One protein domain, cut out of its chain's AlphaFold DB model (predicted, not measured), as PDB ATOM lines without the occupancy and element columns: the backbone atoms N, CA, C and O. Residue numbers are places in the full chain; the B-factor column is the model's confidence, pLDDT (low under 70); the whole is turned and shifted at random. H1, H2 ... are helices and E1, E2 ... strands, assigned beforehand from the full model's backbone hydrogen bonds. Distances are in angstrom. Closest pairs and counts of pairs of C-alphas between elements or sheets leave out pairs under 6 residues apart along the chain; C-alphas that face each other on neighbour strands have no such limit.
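Overview. This is residues 198 to 309 of the 309 residues of the protein "BatA domain-containing protein" of Xanthomonas campestris pv. campestris (UniProt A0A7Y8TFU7). One strongly twisted sheet of six strands runs through the domain, with the short helix H2 packed over E3 and E6 and the longer helix H1 beside the edge strand E1. At the opposite edge E4 and E5 form a hairpin, while residues 228 to 229 of a long loop pair with E1. The printed part has 112 residues with two named helices and six named strands, in the order E1 H1 E2 H2 E3 E4 E5 E6; the sheet is mixed, ordered E1 E2 E3 E6 E5 E4. The class is mixed, helices and strands, with 51 residues, under half, in named elements. The whole is compact, with a radius of gyration of the C-alphas of 13.7 A and spans of 35 by 34 by 25 A.

Along the chain. The sheet holds E1, residues 198 to 201, from C-alpha 198 at (76.954, 80.700, 162.111); E2, residues 243 to 247, 12.6 A long; E3, residues 266 to 269; E6, residues 304 to 308, 13.8 A long and ending at C-alpha 308 at (65.405, 79.997, 172.027); E5, residues 294 to 301, 20.0 A long; and E4, residues 284 to 288. H1, residues 208 to 219, is 17.9 A long and begins at C-alpha 208 at (61.726, 84.098, 156.164). H2 is residues 255 to 262, 10.2 A long.

Arrangement. E1 and E2 are parallel, with N 199 and O 244 2.9 A apart, within hydrogen-bond range. E2 and E3 are parallel, with N 247 and O 268 at 2.8 A. E3 and E6 are parallel, with N 269 and O 307 at 2.8 A. E4, E5 and E6 form a meander, each strand the antiparallel neighbour of the one before, with N 306 and O 299 at 2.9 A and N 298 and O 284 at 2.8 A. E1, H1, E2 and E2, H2, E3 are strand-helix-strand units, two parallel neighbour strands with a helix between; the first crossover is left-handed, the second right-handed. H2 is on the sheet at a height over the sheet of 8.7 A, over E3 and, only just, over E6, with 3 C-alphas; its line stands at 20 degrees to E3 on the local plane, along the strands. The closest C-alphas of H2 and E6 are those of Thr 262 and Gly 304, 5.2 A apart. H1 only grazes the sheet, with residues 210 to 217; the closest C-alphas of H1 and E1 are those of His 217 and Leu 198, 6.8 A apart. H1 and H2 are apart. Every O i to N i+4 pair is within hydrogen-bond range in H2, and 7 of 8 in H1.

Size, cuts and confidence. The C-alphas farthest apart are those of Ser 237 and Gln 291, 41.4 A. The printed part has no cut. The links H1 to E2 and E3 to E4 are long. Residues 234 to 238 have pLDDT under 70.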
ATOM      1  N   LEU A 198      78.384  80.980 162.143       90.75
ATOM      2  CA  LEU A 198      76.954  80.700 162.111       90.75
ATOM      3  C   LEU A 198      76.688  79.577 161.110       90.75
ATOM      4  O   LEU A 198      77.061  79.706 159.950       90.75
ATOM      5  N   GLN A 199      76.052  78.492 161.548       91.50
ATOM      6  CA  GLN A 199      75.550  77.431 160.672       91.50
ATOM      7  C   GLN A 199      74.042  77.334 160.836       91.50
ATOM      8  O   GLN A 199      73.561  77.177 161.954       91.50
ATOM      9  N   VAL A 200      73.293  77.408 159.739       93.12
ATOM     10  CA  VAL A 200      71.832  77.333 159.784       93.12
ATOM     11  C   VAL A 200      71.367  76.006 159.221       93.12
ATOM     12  O   VAL A 200      71.846  75.544 158.190       93.12
ATOM     13  N   ILE A 201      70.422  75.395 159.915       92.88
ATOM     14  CA  ILE A 201      69.717  74.207 159.475       92.88
ATOM     15  C   ILE A 201      68.278  74.633 159.220       92.88
ATOM     16  O   ILE A 201      67.660  75.233 160.100       92.88
ATOM     17  N   ALA A 202      67.773  74.371 158.018       92.12
ATOM     18  CA  ALA A 202      66.436  74.758 157.577       92.12
ATOM     19  C   ALA A 202      65.843  73.675 156.668       92.12
ATOM     20  O   ALA A 202      66.572  73.083 155.875       92.12
ATOM     21  N   ASP A 203      64.535  73.431 156.779       89.19
ATOM     22  CA  ASP A 203      63.815  72.562 155.833       89.19
ATOM     23  C   ASP A 203      63.617  73.264 154.477       89.19
ATOM     24  O   ASP A 203      63.710  72.632 153.429       89.19
ATOM     25  N   ASP A 204      63.394  74.582 154.503       86.25
ATOM     26  CA  ASP A 204      63.182  75.420 153.322       86.25
ATOM     27  C   ASP A 204      64.270  76.502 153.207       86.25
ATOM     28  O   ASP A 204      64.491  77.307 154.118       86.25
ATOM     29  N   ALA A 205      64.932  76.556 152.049       78.75
ATOM     30  CA  ALA A 205      65.937  77.564 151.716       78.75
ATOM     31  C   ALA A 205      65.355  78.984 151.535       78.75
ATOM     32  O   ALA A 205      66.116  79.965 151.507       78.75
ATOM     33  N   ALA A 206      64.028  79.103 151.432       78.88
ATOM     34  CA  ALA A 206      63.278  80.355 151.376       78.88
ATOM     35  C   ALA A 206      62.674  80.780 152.729       78.88
ATOM     36  O   ALA A 206      61.981  81.799 152.786       78.88
ATOM     37  N   ALA A 207      62.967  80.070 153.829       85.81
ATOM     38  CA  ALA A 207      62.439  80.401 155.151       85.81
ATOM     39  C   ALA A 207      62.662  81.895 155.503       85.81
ATOM     40  O   ALA A 207      63.804  82.368 155.447       85.81
ATOM     41  N   PRO A 208      61.624  82.652 155.925       89.31
ATOM     42  CA  PRO A 208      61.726  84.098 156.164       89.31
ATOM     43  C   PRO A 208      62.846  84.500 157.135       89.31
ATOM     44  O   PRO A 208      63.496  85.533 156.954       89.31
ATOM     45  N   ALA A 209      63.123  83.655 158.136       89.56
ATOM     46  CA  ALA A 209      64.198  83.850 159.107       89.56
ATOM     47  C   ALA A 209      65.598  83.906 158.462       89.56
ATOM     48  O   ALA A 209      66.476  84.613 158.958       89.56
ATOM     49  N   LEU A 210      65.814  83.234 157.322       92.44
ATOM     50  CA  LEU A 210      67.103  83.229 156.621       92.44
ATOM     51  C   LEU A 210      67.510  84.621 156.143       92.44
ATOM     52  O   LEU A 210      68.702  84.919 156.119       92.44
ATOM     53  N   ARG A 211      66.552  85.499 155.812       93.62
ATOM     54  CA  ARG A 211      66.850  86.895 155.457       93.62
ATOM     55  C   ARG A 211      67.579  87.606 156.596       93.62
ATOM     56  O   ARG A 211      68.601  88.246 156.362       93.62
ATOM     57  N   TYR A 212      67.083  87.455 157.821       92.44
ATOM     58  CA  TYR A 212      67.677  88.079 159.003       92.44
ATOM     59  C   TYR A 212      68.989  87.399 159.403       92.44
ATOM     60  O   TYR A 212      69.961  88.085 159.700       92.44
ATOM     61  N   LEU A 213      69.074  86.068 159.321       93.00
ATOM     62  CA  LEU A 213      70.312  85.338 159.622       93.00
ATOM     63  C   LEU A 213      71.443  85.667 158.634       93.00
ATOM     64  O   LEU A 213      72.599  85.759 159.039       93.00
ATOM     65  N   ARG A 214      71.124  85.911 157.354       93.62
ATOM     66  CA  ARG A 214      72.093  86.413 156.363       93.62
ATOM     67  C   ARG A 214      72.571  87.822 156.712       93.62
ATOM     68  O   ARG A 214      73.764  88.086 156.599       93.62
ATOM     69  N   ALA A 215      71.675  88.698 157.174       92.94
ATOM     70  CA  ALA A 215      72.047  90.033 157.636       92.94
ATOM     71  C   ALA A 215      72.965  89.975 158.872       92.94
ATOM     72  O   ALA A 215      73.975  90.670 158.908       92.94
ATOM     73  N   VAL A 216      72.674  89.095 159.838       91.81
ATOM     74  CA  VAL A 216      73.532  88.859 161.014       91.81
ATOM     75  C   VAL A 216      74.906  88.318 160.606       91.81
ATOM     76  O   VAL A 216      75.920  88.832 161.064       91.81
ATOM     77  N   HIS A 217      74.959  87.334 159.703       92.25
ATOM     78  CA  HIS A 217      76.215  86.796 159.170       92.25
ATOM     79  C   HIS A 217      77.063  87.885 158.494       92.25
ATOM     80  O   HIS A 217      78.258  87.999 158.753       92.25
ATOM     81  N   ALA A 218      76.442  88.734 157.671       90.06
ATOM     82  CA  ALA A 218      77.124  89.861 157.038       90.06
ATOM     83  C   ALA A 218      77.628  90.888 158.069       90.06
ATOM     84  O   ALA A 218      78.766  91.342 157.973       90.06
ATOM     85  N   ALA A 219      76.817  91.213 159.082       90.25
ATOM     86  CA  ALA A 219      77.180  92.151 160.145       90.25
ATOM     87  C   ALA A 219      78.335  91.644 161.025       90.25
ATOM     88  O   ALA A 219      79.142  92.438 161.501       90.25
ATOM     89  N   TRP A 220      78.448  90.328 161.220       87.88
ATOM     90  CA  TRP A 220      79.574  89.705 161.922       87.88
ATOM     91  C   TRP A 220      80.843  89.570 161.075       87.88
ATOM     92  O   TRP A 220      81.834  89.031 161.568       87.88
ATOM     93  N   ALA A 221      80.834  90.053 159.826       82.50
ATOM     94  CA  ALA A 221      81.951  89.952 158.887       82.50
ATOM     95  C   ALA A 221      82.499  88.517 158.753       82.50
ATOM     96  O   ALA A 221      83.698  88.304 158.552       82.50
ATOM     97  N   THR A 222      81.630  87.508 158.881       79.06
ATOM     98  CA  THR A 222      82.036  86.109 158.751       79.06
ATOM     99  C   THR A 222      82.320  85.785 157.280       79.06
ATOM    100  O   THR A 222      81.505  86.123 156.418       79.06
ATOM    101  N   PRO A 223      83.459  85.141 156.950       79.56
ATOM    102  CA  PRO A 223      83.832  84.887 155.561       79.56
ATOM    103  C   PRO A 223      82.804  84.032 154.808       79.56
ATOM    104  O   PRO A 223      82.355  83.005 155.316       79.56
ATOM    105  N   GLY A 224      82.509  84.409 153.561       85.75
ATOM    106  CA  GLY A 224      81.658  83.641 152.649       85.75
ATOM    107  C   GLY A 224      80.154  83.891 152.810       85.75
ATOM    108  O   GLY A 224      79.715  84.845 153.449       85.75
ATOM    109  N   ALA A 225      79.354  83.033 152.178       88.12
ATOM    110  CA  ALA A 225      77.904  83.027 152.345       88.12
ATOM    111  C   ALA A 225      77.506  82.209 153.582       88.12
ATOM    112  O   ALA A 225      78.193  81.254 153.942       88.12
ATOM    113  N   LEU A 226      76.367  82.556 154.188       89.12
ATOM    114  CA  LEU A 226      75.783  81.811 155.305       89.12
ATOM    115  C   LEU A 226      75.639  80.319 154.944       89.12
ATOM    116  O   LEU A 226      74.867  80.009 154.031       89.12
ATOM    117  N   PRO A 227      76.320  79.393 155.645       89.94
ATOM    118  CA  PRO A 227      76.162  77.970 155.383       89.94
ATOM    119  C   PRO A 227      74.787  77.507 155.872       89.94
ATOM    120  O   PRO A 227      74.513  77.480 157.077       89.94
ATOM    121  N   VAL A 228      73.930  77.148 154.916       90.12
ATOM    122  CA  VAL A 228      72.602  76.572 155.148       90.12
ATOM    123  C   VAL A 228      72.637  75.098 154.753       90.12
ATOM    124  O   VAL A 228      73.093  74.758 153.663       90.12
ATOM    125  N   SER A 229      72.180  74.220 155.638       89.62
ATOM    126  CA  SER A 229      72.084  72.775 155.402       89.62
ATOM    127  C   SER A 229      70.678  72.279 155.726       89.62
ATOM    128  O   SER A 229      69.941  72.925 156.468       89.62
ATOM    129  N   THR A 230      70.311  71.117 155.194       87.94
ATOM    130  CA  THR A 230      69.048  70.468 155.555       87.94
ATOM    131  C   THR A 230      69.244  69.572 156.782       87.94
ATOM    132  O   THR A 230      70.377  69.171 157.081       87.94
ATOM    133  N   PRO A 231      68.182  69.217 157.520       84.12
ATOM    134  CA  PRO A 231      68.303  68.322 158.672       84.12
ATOM    135  C   PRO A 231      68.897  66.952 158.341       84.12
ATOM    136  O   PRO A 231      69.596  66.382 159.176       84.12
ATOM    137  N   GLU A 232      68.676  66.442 157.125       80.62
ATOM    138  CA  GLU A 232      69.216  65.156 156.666       80.62
ATOM    139  C   GLU A 232      70.737  65.216 156.459       80.62
ATOM    140  O   GLU A 232      71.438  64.223 156.643       80.62
ATOM    141  N   THR A 233      71.261  66.395 156.115       76.88
ATOM    142  CA  THR A 233      72.692  66.634 155.868       76.88
ATOM    143  C   THR A 233      73.419  67.224 157.081       76.88
ATOM    144  O   THR A 233      74.638  67.402 157.051       76.88
ATOM    145  N   ALA A 234      72.707  67.472 158.185       69.19
ATOM    146  CA  ALA A 234      73.237  68.023 159.430       69.19
ATOM    147  C   ALA A 234      74.050  66.994 160.252       69.19
ATOM    148  O   ALA A 234      73.799  66.778 161.440       69.19
ATOM    149  N   VAL A 235      75.046  66.348 159.640       63.25
ATOM    150  CA  VAL A 235      75.915  65.369 160.311       63.25
ATOM    151  C   VAL A 235      77.062  66.093 161.044       63.25
ATOM    152  O   VAL A 235      77.748  66.922 160.446       63.25
ATOM    153  N   PRO A 236      77.306  65.828 162.343       63.25
ATOM    154  CA  PRO A 236      78.114  66.702 163.202       63.25
ATOM    155  C   PRO A 236      79.595  66.319 163.335       63.25
ATOM    156  O   PRO A 236      80.243  66.790 164.269       63.25
ATOM    157  N   SER A 237      80.152  65.460 162.475       56.88
ATOM    158  CA  SER A 237      81.407  64.743 162.780       56.88
ATOM    159  C   SER A 237      82.607  65.644 163.115       56.88
ATOM    160  O   SER A 237      83.481  65.214 163.872       56.88
ATOM    161  N   ARG A 238      82.631  66.914 162.679       62.25
ATOM    162  CA  ARG A 238      83.420  67.956 163.358       62.25
ATOM    163  C   ARG A 238      82.981  69.369 162.963       62.25
ATOM    164  O   ARG A 238      83.273  69.827 161.863       62.25
ATOM    165  N   ARG A 239      82.318  70.095 163.869       80.00
ATOM    166  CA  ARG A 239      82.137  71.553 163.734       80.00
ATOM    167  C   ARG A 239      83.341  72.277 164.321       80.00
ATOM    168  O   ARG A 239      83.896  71.844 165.330       80.00
ATOM    169  N   ALA A 240      83.737  73.384 163.699       80.81
ATOM    170  CA  ALA A 240      84.827  74.201 164.215       80.81
ATOM    171  C   ALA A 240      84.453  74.823 165.582       80.81
ATOM    172  O   ALA A 240      83.271  75.104 165.823       80.81
ATOM    173  N   PRO A 241      85.430  75.074 166.472       81.88
ATOM    174  CA  PRO A 241      85.199  75.835 167.699       81.88
ATOM    175  C   PRO A 241      84.555  77.196 167.398       81.88
ATOM    176  O   PRO A 241      84.853  77.805 166.372       81.88
ATOM    177  N   GLY A 242      83.662  77.665 168.275       85.00
ATOM    178  CA  GLY A 242      82.943  78.934 168.083       85.00
ATOM    179  C   GLY A 242      81.722  78.863 167.152       85.00
ATOM    180  O   GLY A 242      81.123  79.897 166.863       85.00
ATOM    181  N   THR A 243      81.322  77.669 166.694       89.62
ATOM    182  CA  THR A 243      80.122  77.504 165.853       89.62
ATOM    183  C   THR A 243      78.832  77.595 166.677       89.62
ATOM    184  O   THR A 243      78.629  76.813 167.606       89.62
ATOM    185  N   LEU A 244      77.943  78.512 166.293       91.62
ATOM    186  CA  LEU A 244      76.542  78.600 166.694       91.62
ATOM    187  C   LEU A 244      75.680  77.937 165.616       91.62
ATOM    188  O   LEU A 244      75.707  78.343 164.454       91.62
ATOM    189  N   VAL A 245      74.910  76.922 166.006       93.31
ATOM    190  CA  VAL A 245      73.984  76.234 165.101       93.31
ATOM    191  C   VAL A 245      72.585  76.784 165.311       93.31
ATOM    192  O   VAL A 245      72.069  76.708 166.421       93.31
ATOM    193  N   VAL A 246      71.971  77.309 164.256       94.44
ATOM    194  CA  VAL A 246      70.576  77.755 164.256       94.44
ATOM    195  C   VAL A 246      69.718  76.667 163.641       94.44
ATOM    196  O   VAL A 246      69.909  76.307 162.485       94.44
ATOM    197  N   TRP A 247      68.782  76.141 164.413       94.06
ATOM    198  CA  TRP A 247      67.842  75.115 163.999       94.06
ATOM    199  C   TRP A 247      66.471  75.755 163.782       94.06
ATOM    200  O   TRP A 247      65.782  76.109 164.737       94.06
ATOM    201  N   LEU A 248      66.106  75.930 162.514       93.69
ATOM    202  CA  LEU A 248      64.800  76.439 162.093       93.69
ATOM    203  C   LEU A 248      63.691  75.378 161.929       93.69
ATOM    204  O   LEU A 248      62.530  75.771 162.026       93.69
ATOM    205  N   PRO A 249      63.968  74.080 161.675       91.81
ATOM    206  CA  PRO A 249      62.917  73.078 161.544       91.81
ATOM    207  C   PRO A 249      62.000  73.021 162.768       91.81
ATOM    208  O   PRO A 249      62.467  72.983 163.912       91.81
ATOM    209  N   GLN A 250      60.695  72.891 162.535       90.75
ATOM    210  CA  GLN A 250      59.688  72.667 163.585       90.75
ATOM    211  C   GLN A 250      59.650  71.196 164.045       90.75
ATOM    212  O   GLN A 250      58.603  70.593 164.256       90.75
ATOM    213  N   ARG A 251      60.826  70.581 164.165       90.38
ATOM    214  CA  ARG A 251      61.032  69.201 164.618       90.38
ATOM    215  C   ARG A 251      62.246  69.139 165.524       90.38
ATOM    216  O   ARG A 251      63.144  69.972 165.411       90.38
ATOM    217  N   ALA A 252      62.277  68.155 166.418       89.69
ATOM    218  CA  ALA A 252      63.374  68.007 167.367       89.69
ATOM    219  C   ALA A 252      64.721  67.847 166.633       89.69
ATOM    220  O   ALA A 252      64.800  67.067 165.676       89.69
ATOM    221  N   PRO A 253      65.787  68.543 167.073       90.56
ATOM    222  CA  PRO A 253      67.127  68.305 166.559       90.56
ATOM    223  C   PRO A 253      67.526  66.831 166.740       90.56
ATOM    224  O   PRO A 253      67.216  66.237 167.777       90.56
ATOM    225  N   PRO A 254      68.237  66.215 165.779       89.94
ATOM    226  CA  PRO A 254      68.655  64.828 165.887       89.94
ATOM    227  C   PRO A 254      69.625  64.656 167.057       89.94
ATOM    228  O   PRO A 254      70.362  65.577 167.427       89.94
ATOM    229  N   ALA A 255      69.679  63.438 167.600       89.25
ATOM    230  CA  ALA A 255      70.515  63.101 168.754       89.25
ATOM    231  C   ALA A 255      71.988  63.506 168.571       89.25
ATOM    232  O   ALA A 255      72.652  63.898 169.524       89.25
ATOM    233  N   SER A 256      72.482  63.479 167.335       88.31
ATOM    234  CA  SER A 256      73.844  63.863 166.970       88.31
ATOM    235  C   SER A 256      74.112  65.373 167.169       88.31
ATOM    236  O   SER A 256      75.174  65.759 167.660       88.31
ATOM    237  N   VAL A 257      73.135  66.238 166.869       89.94
ATOM    238  CA  VAL A 257      73.205  67.691 167.113       89.94
ATOM    239  C   VAL A 257      73.095  67.991 168.603       89.94
ATOM    240  O   VAL A 257      73.850  68.821 169.111       89.94
ATOM    241  N   ILE A 258      72.208  67.283 169.307       91.00
ATOM    242  CA  ILE A 258      72.054  67.403 170.761       91.00
ATOM    243  C   ILE A 258      73.348  66.982 171.469       91.00
ATOM    244  O   ILE A 258      73.824  67.715 172.328       91.00
ATOM    245  N   ALA A 259      73.958  65.859 171.076       90.50
ATOM    246  CA  ALA A 259      75.217  65.368 171.640       90.50
ATOM    247  C   ALA A 259      76.391  66.336 171.407       90.50
ATOM    248  O   ALA A 259      77.247  66.517 172.271       90.50
ATOM    249  N   TRP A 260      76.431  67.001 170.251       90.94
ATOM    250  CA  TRP A 260      77.404  68.066 170.011       90.94
ATOM    251  C   TRP A 260      77.160  69.281 170.921       90.94
ATOM    252  O   TRP A 260      78.106  69.833 171.486       90.94
ATOM    253  N   ALA A 261      75.899  69.692 171.095       91.44
ATOM    254  CA  ALA A 261      75.555  70.805 171.974       91.44
ATOM    255  C   ALA A 261      75.899  70.481 173.439       91.44
ATOM    256  O   ALA A 261      76.553  71.283 174.099       91.44
ATOM    257  N   THR A 262      75.592  69.271 173.922       91.94
ATOM    258  CA  THR A 262      75.950  68.834 175.283       91.94
ATOM    259  C   THR A 262      77.460  68.789 175.526       91.94
ATOM    260  O   THR A 262      77.897  68.985 176.660       91.94
ATOM    261  N   ALA A 263      78.270  68.582 174.485       90.06
ATOM    262  CA  ALA A 263      79.730  68.584 174.570       90.06
ATOM    263  C   ALA A 263      80.363  69.991 174.644       90.06
ATOM    264  O   ALA A 263      81.578  70.088 174.821       90.06
ATOM    265  N   GLY A 264      79.575  71.071 174.540       89.50
ATOM    266  CA  GLY A 264      80.065  72.458 174.579       89.50
ATOM    267  C   GLY A 264      79.597  73.343 173.420       89.50
ATOM    268  O   GLY A 264      80.004  74.501 173.335       89.50
ATOM    269  N   GLY A 265      78.773  72.819 172.508       90.44
ATOM    270  CA  GLY A 265      78.198  73.589 171.407       90.44
ATOM    271  C   GLY A 265      77.107  74.572 171.850       90.44
ATOM    272  O   GLY A 265      76.517  74.441 172.925       90.44
ATOM    273  N   LYS A 266      76.814  75.553 170.989       93.38
ATOM    274  CA  LYS A 266      75.684  76.479 171.155       93.38
ATOM    275  C   LYS A 266      74.622  76.194 170.100       93.38
ATOM    276  O   LYS A 266      74.923  76.202 168.905       93.38
ATOM    277  N   LEU A 267      73.394  75.954 170.546       94.12
ATOM    278  CA  LEU A 267      72.256  75.615 169.696       94.12
ATOM    279  C   LEU A 267      71.149  76.659 169.872       94.12
ATOM    280  O   LEU A 267      70.619  76.794 170.967       94.12
ATOM    281  N   LEU A 268      70.806  77.388 168.812       95.19
ATOM    282  CA  LEU A 268      69.691  78.334 168.768       95.19
ATOM    283  C   LEU A 268      68.486  77.671 168.100       95.19
ATOM    284  O   LEU A 268      68.575  77.264 166.946       95.19
ATOM    285  N   LEU A 269      67.377  77.565 168.819       94.88
ATOM    286  CA  LEU A 269      66.126  76.957 168.372       94.88
ATOM    287  C   LEU A 269      65.095  78.045 168.079       94.88
ATOM    288  O   LEU A 269      65.024  79.025 168.819       94.88
ATOM    289  N   ALA A 270      64.285  77.865 167.039       92.31
ATOM    290  CA  ALA A 270      63.095  78.689 166.843       92.31
ATOM    291  C   ALA A 270      62.050  78.425 167.947       92.31
ATOM    292  O   ALA A 270      62.022  77.335 168.526       92.31
ATOM    293  N   ALA A 271      61.183  79.404 168.223       88.56
ATOM    294  CA  ALA A 271      60.133  79.328 169.242       88.56
ATOM    295  C   ALA A 271      59.283  78.048 169.171       88.56
ATOM    296  O   ALA A 271      59.019  77.431 170.206       88.56
ATOM    297  N   ASP A 272      58.925  77.629 167.954       88.88
ATOM    298  CA  ASP A 272      58.054  76.477 167.689       88.88
ATOM    299  C   ASP A 272      58.807  75.134 167.660       88.88
ATOM    300  O   ASP A 272      58.203  74.069 167.519       88.88
ATOM    301  N   THR A 273      60.137  75.144 167.782       91.25
ATOM    302  CA  THR A 273      60.929  73.913 167.818       91.25
ATOM    303  C   THR A 273      60.829  73.265 169.206       91.25
ATOM    304  O   THR A 273      61.107  73.920 170.219       91.25
ATOM    305  N   PRO A 274      60.512  71.958 169.301       91.31
ATOM    306  CA  PRO A 274      60.469  71.266 170.583       91.31
ATOM    307  C   PRO A 274      61.851  71.247 171.247       91.31
ATOM    308  O   PRO A 274      62.874  70.977 170.609       91.31
ATOM    309  N   LEU A 275      61.875  71.522 172.553       90.19
ATOM    310  CA  LEU A 275      63.106  71.530 173.339       90.19
ATOM    311  C   LEU A 275      63.692  70.111 173.462       90.19
ATOM    312  O   LEU A 275      62.937  69.139 173.547       90.19
ATOM    313  N   PRO A 276      65.029  69.967 173.518       88.06
ATOM    314  CA  PRO A 276      65.663  68.678 173.766       88.06
ATOM    315  C   PRO A 276      65.208  68.084 175.102       88.06
ATOM    316  O   PRO A 276      65.252  68.761 176.126       88.06
ATOM    317  N   LEU A 277      64.873  66.793 175.117       85.50
ATOM    318  CA  LEU A 277      64.501  66.073 176.346       85.50
ATOM    319  C   LEU A 277      65.631  66.040 177.393       85.50
ATOM    320  O   LEU A 277      65.377  65.830 178.571       85.50
ATOM    321  N   SER A 278      66.879  66.248 176.967       84.50
ATOM    322  CA  SER A 278      68.067  66.330 177.824       84.50
ATOM    323  C   SER A 278      68.260  67.693 178.504       84.50
ATOM    324  O   SER A 278      69.241  67.887 179.227       84.50
ATOM    325  N   LEU A 279      67.369  68.658 178.258       87.56
ATOM    326  CA  LEU A 279      67.400  69.967 178.896       87.56
ATOM    327  C   LEU A 279      66.873  69.860 180.336       87.56
ATOM    328  O   LEU A 279      65.670  69.826 180.573       87.56
ATOM    329  N   ASN A 280      67.786  69.847 181.306       83.25
ATOM    330  CA  ASN A 280      67.437  69.706 182.727       83.25
ATOM    331  C   ASN A 280      67.195  71.048 183.443       83.25
ATOM    332  O   ASN A 280      66.787  71.060 184.602       83.25
ATOM    333  N   ALA A 281      67.487  72.174 182.788       86.00
ATOM    334  CA  ALA A 281      67.366  73.513 183.360       86.00
ATOM    335  C   ALA A 281      66.239  74.304 182.674       86.00
ATOM    336  O   ALA A 281      66.110  74.228 181.449       86.00
ATOM    337  N   PRO A 282      65.449  75.097 183.423       89.44
ATOM    338  CA  PRO A 282      64.448  75.965 182.821       89.44
ATOM    339  C   PRO A 282      65.115  77.055 181.979       89.44
ATOM    340  O   PRO A 282      66.169  77.585 182.339       89.44
ATOM    341  N   LEU A 283      64.462  77.420 180.877       91.88
ATOM    342  CA  LEU A 283      64.835  78.568 180.058       91.88
ATOM    343  C   LEU A 283      64.750  79.866 180.876       91.88
ATOM    344  O   LEU A 283      63.706  80.193 181.445       91.88
ATOM    345  N   GLN A 284      65.857  80.603 180.914       93.75
ATOM    346  CA  GLN A 284      65.978  81.904 181.565       93.75
ATOM    347  C   GLN A 284      66.042  83.018 180.517       93.75
ATOM    348  O   GLN A 284      66.716  82.842 179.502       93.75
ATOM    349  N   PRO A 285      65.402  84.176 180.752       93.69
ATOM    350  CA  PRO A 285      65.454  85.296 179.822       93.69
ATOM    351  C   PRO A 285      66.882  85.836 179.717       93.69
ATOM    352  O   PRO A 285      67.441  86.321 180.700       93.69
ATOM    353  N   LEU A 286      67.460  85.763 178.519       94.06
ATOM    354  CA  LEU A 286      68.787  86.289 178.200       94.06
ATOM    355  C   LEU A 286      68.709  87.698 177.610       94.06
ATOM    356  O   LEU A 286      69.539  88.544 177.934       94.06
ATOM    357  N   LEU A 287      67.714  87.956 176.758       92.75
ATOM    358  CA  LEU A 287      67.487  89.264 176.150       92.75
ATOM    359  C   LEU A 287      66.017  89.657 176.256       92.75
ATOM    360  O   LEU A 287      65.117  88.846 176.014       92.75
ATOM    361  N   ARG A 288      65.793  90.928 176.583       93.25
ATOM    362  CA  ARG A 288      64.484  91.572 176.544       93.25
ATOM    363  C   ARG A 288      64.520  92.756 175.592       93.25
ATOM    364  O   ARG A 288      65.573  93.373 175.434       93.25
ATOM    365  N   ASP A 289      63.392  93.051 174.962       92.25
ATOM    366  CA  ASP A 289      63.236  94.275 174.179       92.25
ATOM    367  C   ASP A 289      63.065  95.507 175.085       92.25
ATOM    368  O   ASP A 289      63.070  95.417 176.318       92.25
ATOM    369  N   ALA A 290      62.916  96.682 174.468       91.75
ATOM    370  CA  ALA A 290      62.725  97.945 175.178       91.75
ATOM    371  C   ALA A 290      61.417  97.991 175.993       91.75
ATOM    372  O   ALA A 290      61.286  98.805 176.904       91.75
ATOM    373  N   GLN A 291      60.459  97.117 175.680       92.94
ATOM    374  CA  GLN A 291      59.167  96.980 176.343       92.94
ATOM    375  C   GLN A 291      59.196  95.899 177.442       92.94
ATOM    376  O   GLN A 291      58.199  95.683 178.130       92.94
ATOM    377  N   GLY A 292      60.339  95.234 177.643       89.94
ATOM    378  CA  GLY A 292      60.538  94.198 178.651       89.94
ATOM    379  C   GLY A 292      60.069  92.799 178.236       89.94
ATOM    380  O   GLY A 292      60.183  91.865 179.046       89.94
ATOM    381  N   ALA A 293      59.581  92.614 177.007       91.31
ATOM    382  CA  ALA A 293      59.199  91.308 176.483       91.31
ATOM    383  C   ALA A 293      60.445  90.453 176.211       91.31
ATOM    384  O   ALA A 293      61.516  90.967 175.896       91.31
ATOM    385  N   ARG A 294      60.330  89.132 176.390       91.69
ATOM    386  CA  ARG A 294      61.452  88.201 176.201       91.69
ATOM    387  C   ARG A 294      61.678  87.982 174.707       91.69
ATOM    388  O   ARG A 294      60.761  87.551 174.021       91.69
ATOM    389  N   VAL A 295      62.890  88.264 174.243       91.81
ATOM    390  CA  VAL A 295      63.306  88.098 172.837       91.81
ATOM    391  C   VAL A 295      64.205  86.878 172.671       91.81
ATOM    392  O   VAL A 295      64.241  86.263 171.613       91.81
ATOM    393  N   LEU A 296      64.966  86.535 173.711       93.94
ATOM    394  CA  LEU A 296      65.865  85.392 173.694       93.94
ATOM    395  C   LEU A 296      65.905  84.776 175.082       93.94
ATOM    396  O   LEU A 296      66.238  85.455 176.053       93.94
ATOM    397  N   ASP A 297      65.617  83.487 175.163       95.38
ATOM    398  CA  ASP A 297      65.800  82.680 176.357       95.38
ATOM    399  C   ASP A 297      67.030  81.773 176.203       95.38
ATOM    400  O   ASP A 297      67.426  81.409 175.094       95.38
ATOM    401  N   ALA A 298      67.628  81.374 177.322       95.56
ATOM    402  CA  ALA A 298      68.784  80.494 177.359       95.56
ATOM    403  C   ALA A 298      68.698  79.476 178.499       95.56
ATOM    404  O   ALA A 298      68.235  79.784 179.594       95.56
ATOM    405  N   ALA A 299      69.216  78.275 178.267       95.06
ATOM    406  CA  ALA A 299      69.428  77.270 179.300       95.06
ATOM    407  C   ALA A 299      70.731  76.504 179.051       95.06
ATOM    408  O   ALA A 299      71.191  76.353 177.914       95.06
ATOM    409  N   ALA A 300      71.335  76.021 180.134       93.69
ATOM    410  CA  ALA A 300      72.484  75.133 180.051       93.69
ATOM    411  C   ALA A 300      72.058  73.767 179.492       93.69
ATOM    412  O   ALA A 300      71.016  73.225 179.868       93.69
ATOM    413  N   LEU A 301      72.892  73.198 178.623       92.12
ATOM    414  CA  LEU A 301      72.725  71.849 178.092       92.12
ATOM    415  C   LEU A 301      74.078  71.134 178.171       92.12
ATOM    416  O   LEU A 301      74.942  71.340 177.323       92.12
ATOM    417  N   GLY A 302      74.288  70.314 179.203       91.50
ATOM    418  CA  GLY A 302      75.592  69.696 179.469       91.50
ATOM    419  C   GLY A 302      76.687  70.747 179.700       91.50
ATOM    420  O   GLY A 302      76.555  71.593 180.578       91.50
ATOM    421  N   ARG A 303      77.762  70.700 178.903       90.44
ATOM    422  CA  ARG A 303      78.830  71.720 178.872       90.44
ATOM    423  C   ARG A 303      78.534  72.883 177.916       90.44
ATOM    424  O   ARG A 303      79.337  73.808 177.837       90.44
ATOM    425  N   GLY A 304      77.450  72.807 177.144       91.94
ATOM    426  CA  GLY A 304      77.049  73.819 176.171       91.94
ATOM    427  C   GLY A 304      75.773  74.554 176.566       91.94
ATOM    428  O   GLY A 304      75.389  74.611 177.736       91.94
ATOM    429  N   GLN A 305      75.116  75.145 175.570       93.38
ATOM    430  CA  GLN A 305      73.974  76.030 175.786       93.38
ATOM    431  C   GLN A 305      72.921  75.871 174.689       93.38
ATOM    432  O   GLN A 305      73.251  75.780 173.502       93.38
ATOM    433  N   VAL A 306      71.654  75.897 175.093       94.94
ATOM    434  CA  VAL A 306      70.505  76.057 174.200       94.94
ATOM    435  C   VAL A 306      69.962  77.468 174.354       94.94
ATOM    436  O   VAL A 306      69.816  77.970 175.467       94.94
ATOM    437  N   LEU A 307      69.673  78.097 173.225       95.25
ATOM    438  CA  LEU A 307      69.051  79.403 173.096       95.25
ATOM    439  C   LEU A 307      67.714  79.216 172.377       95.25
ATOM    440  O   LEU A 307      67.623  78.372 171.484       95.25
ATOM    441  N   ARG A 308      66.695  79.996 172.726       93.94
ATOM    442  CA  ARG A 308      65.405  79.997 172.027       93.94
ATOM    443  C   ARG A 308      64.937  81.424 171.787       93.94
ATOM    444  O   ARG A 308      64.970  82.215 172.727       93.94
ATOM    445  N   TRP A 309      64.530  81.723 170.558       90.88
ATOM    446  CA  TRP A 309      64.057  83.038 170.112       90.88
ATOM    447  C   TRP A 309      62.664  82.939 169.497       90.88
ATOM    448  O   TRP A 309      62.356  81.856 168.946       90.88
TER     449      TRP A 309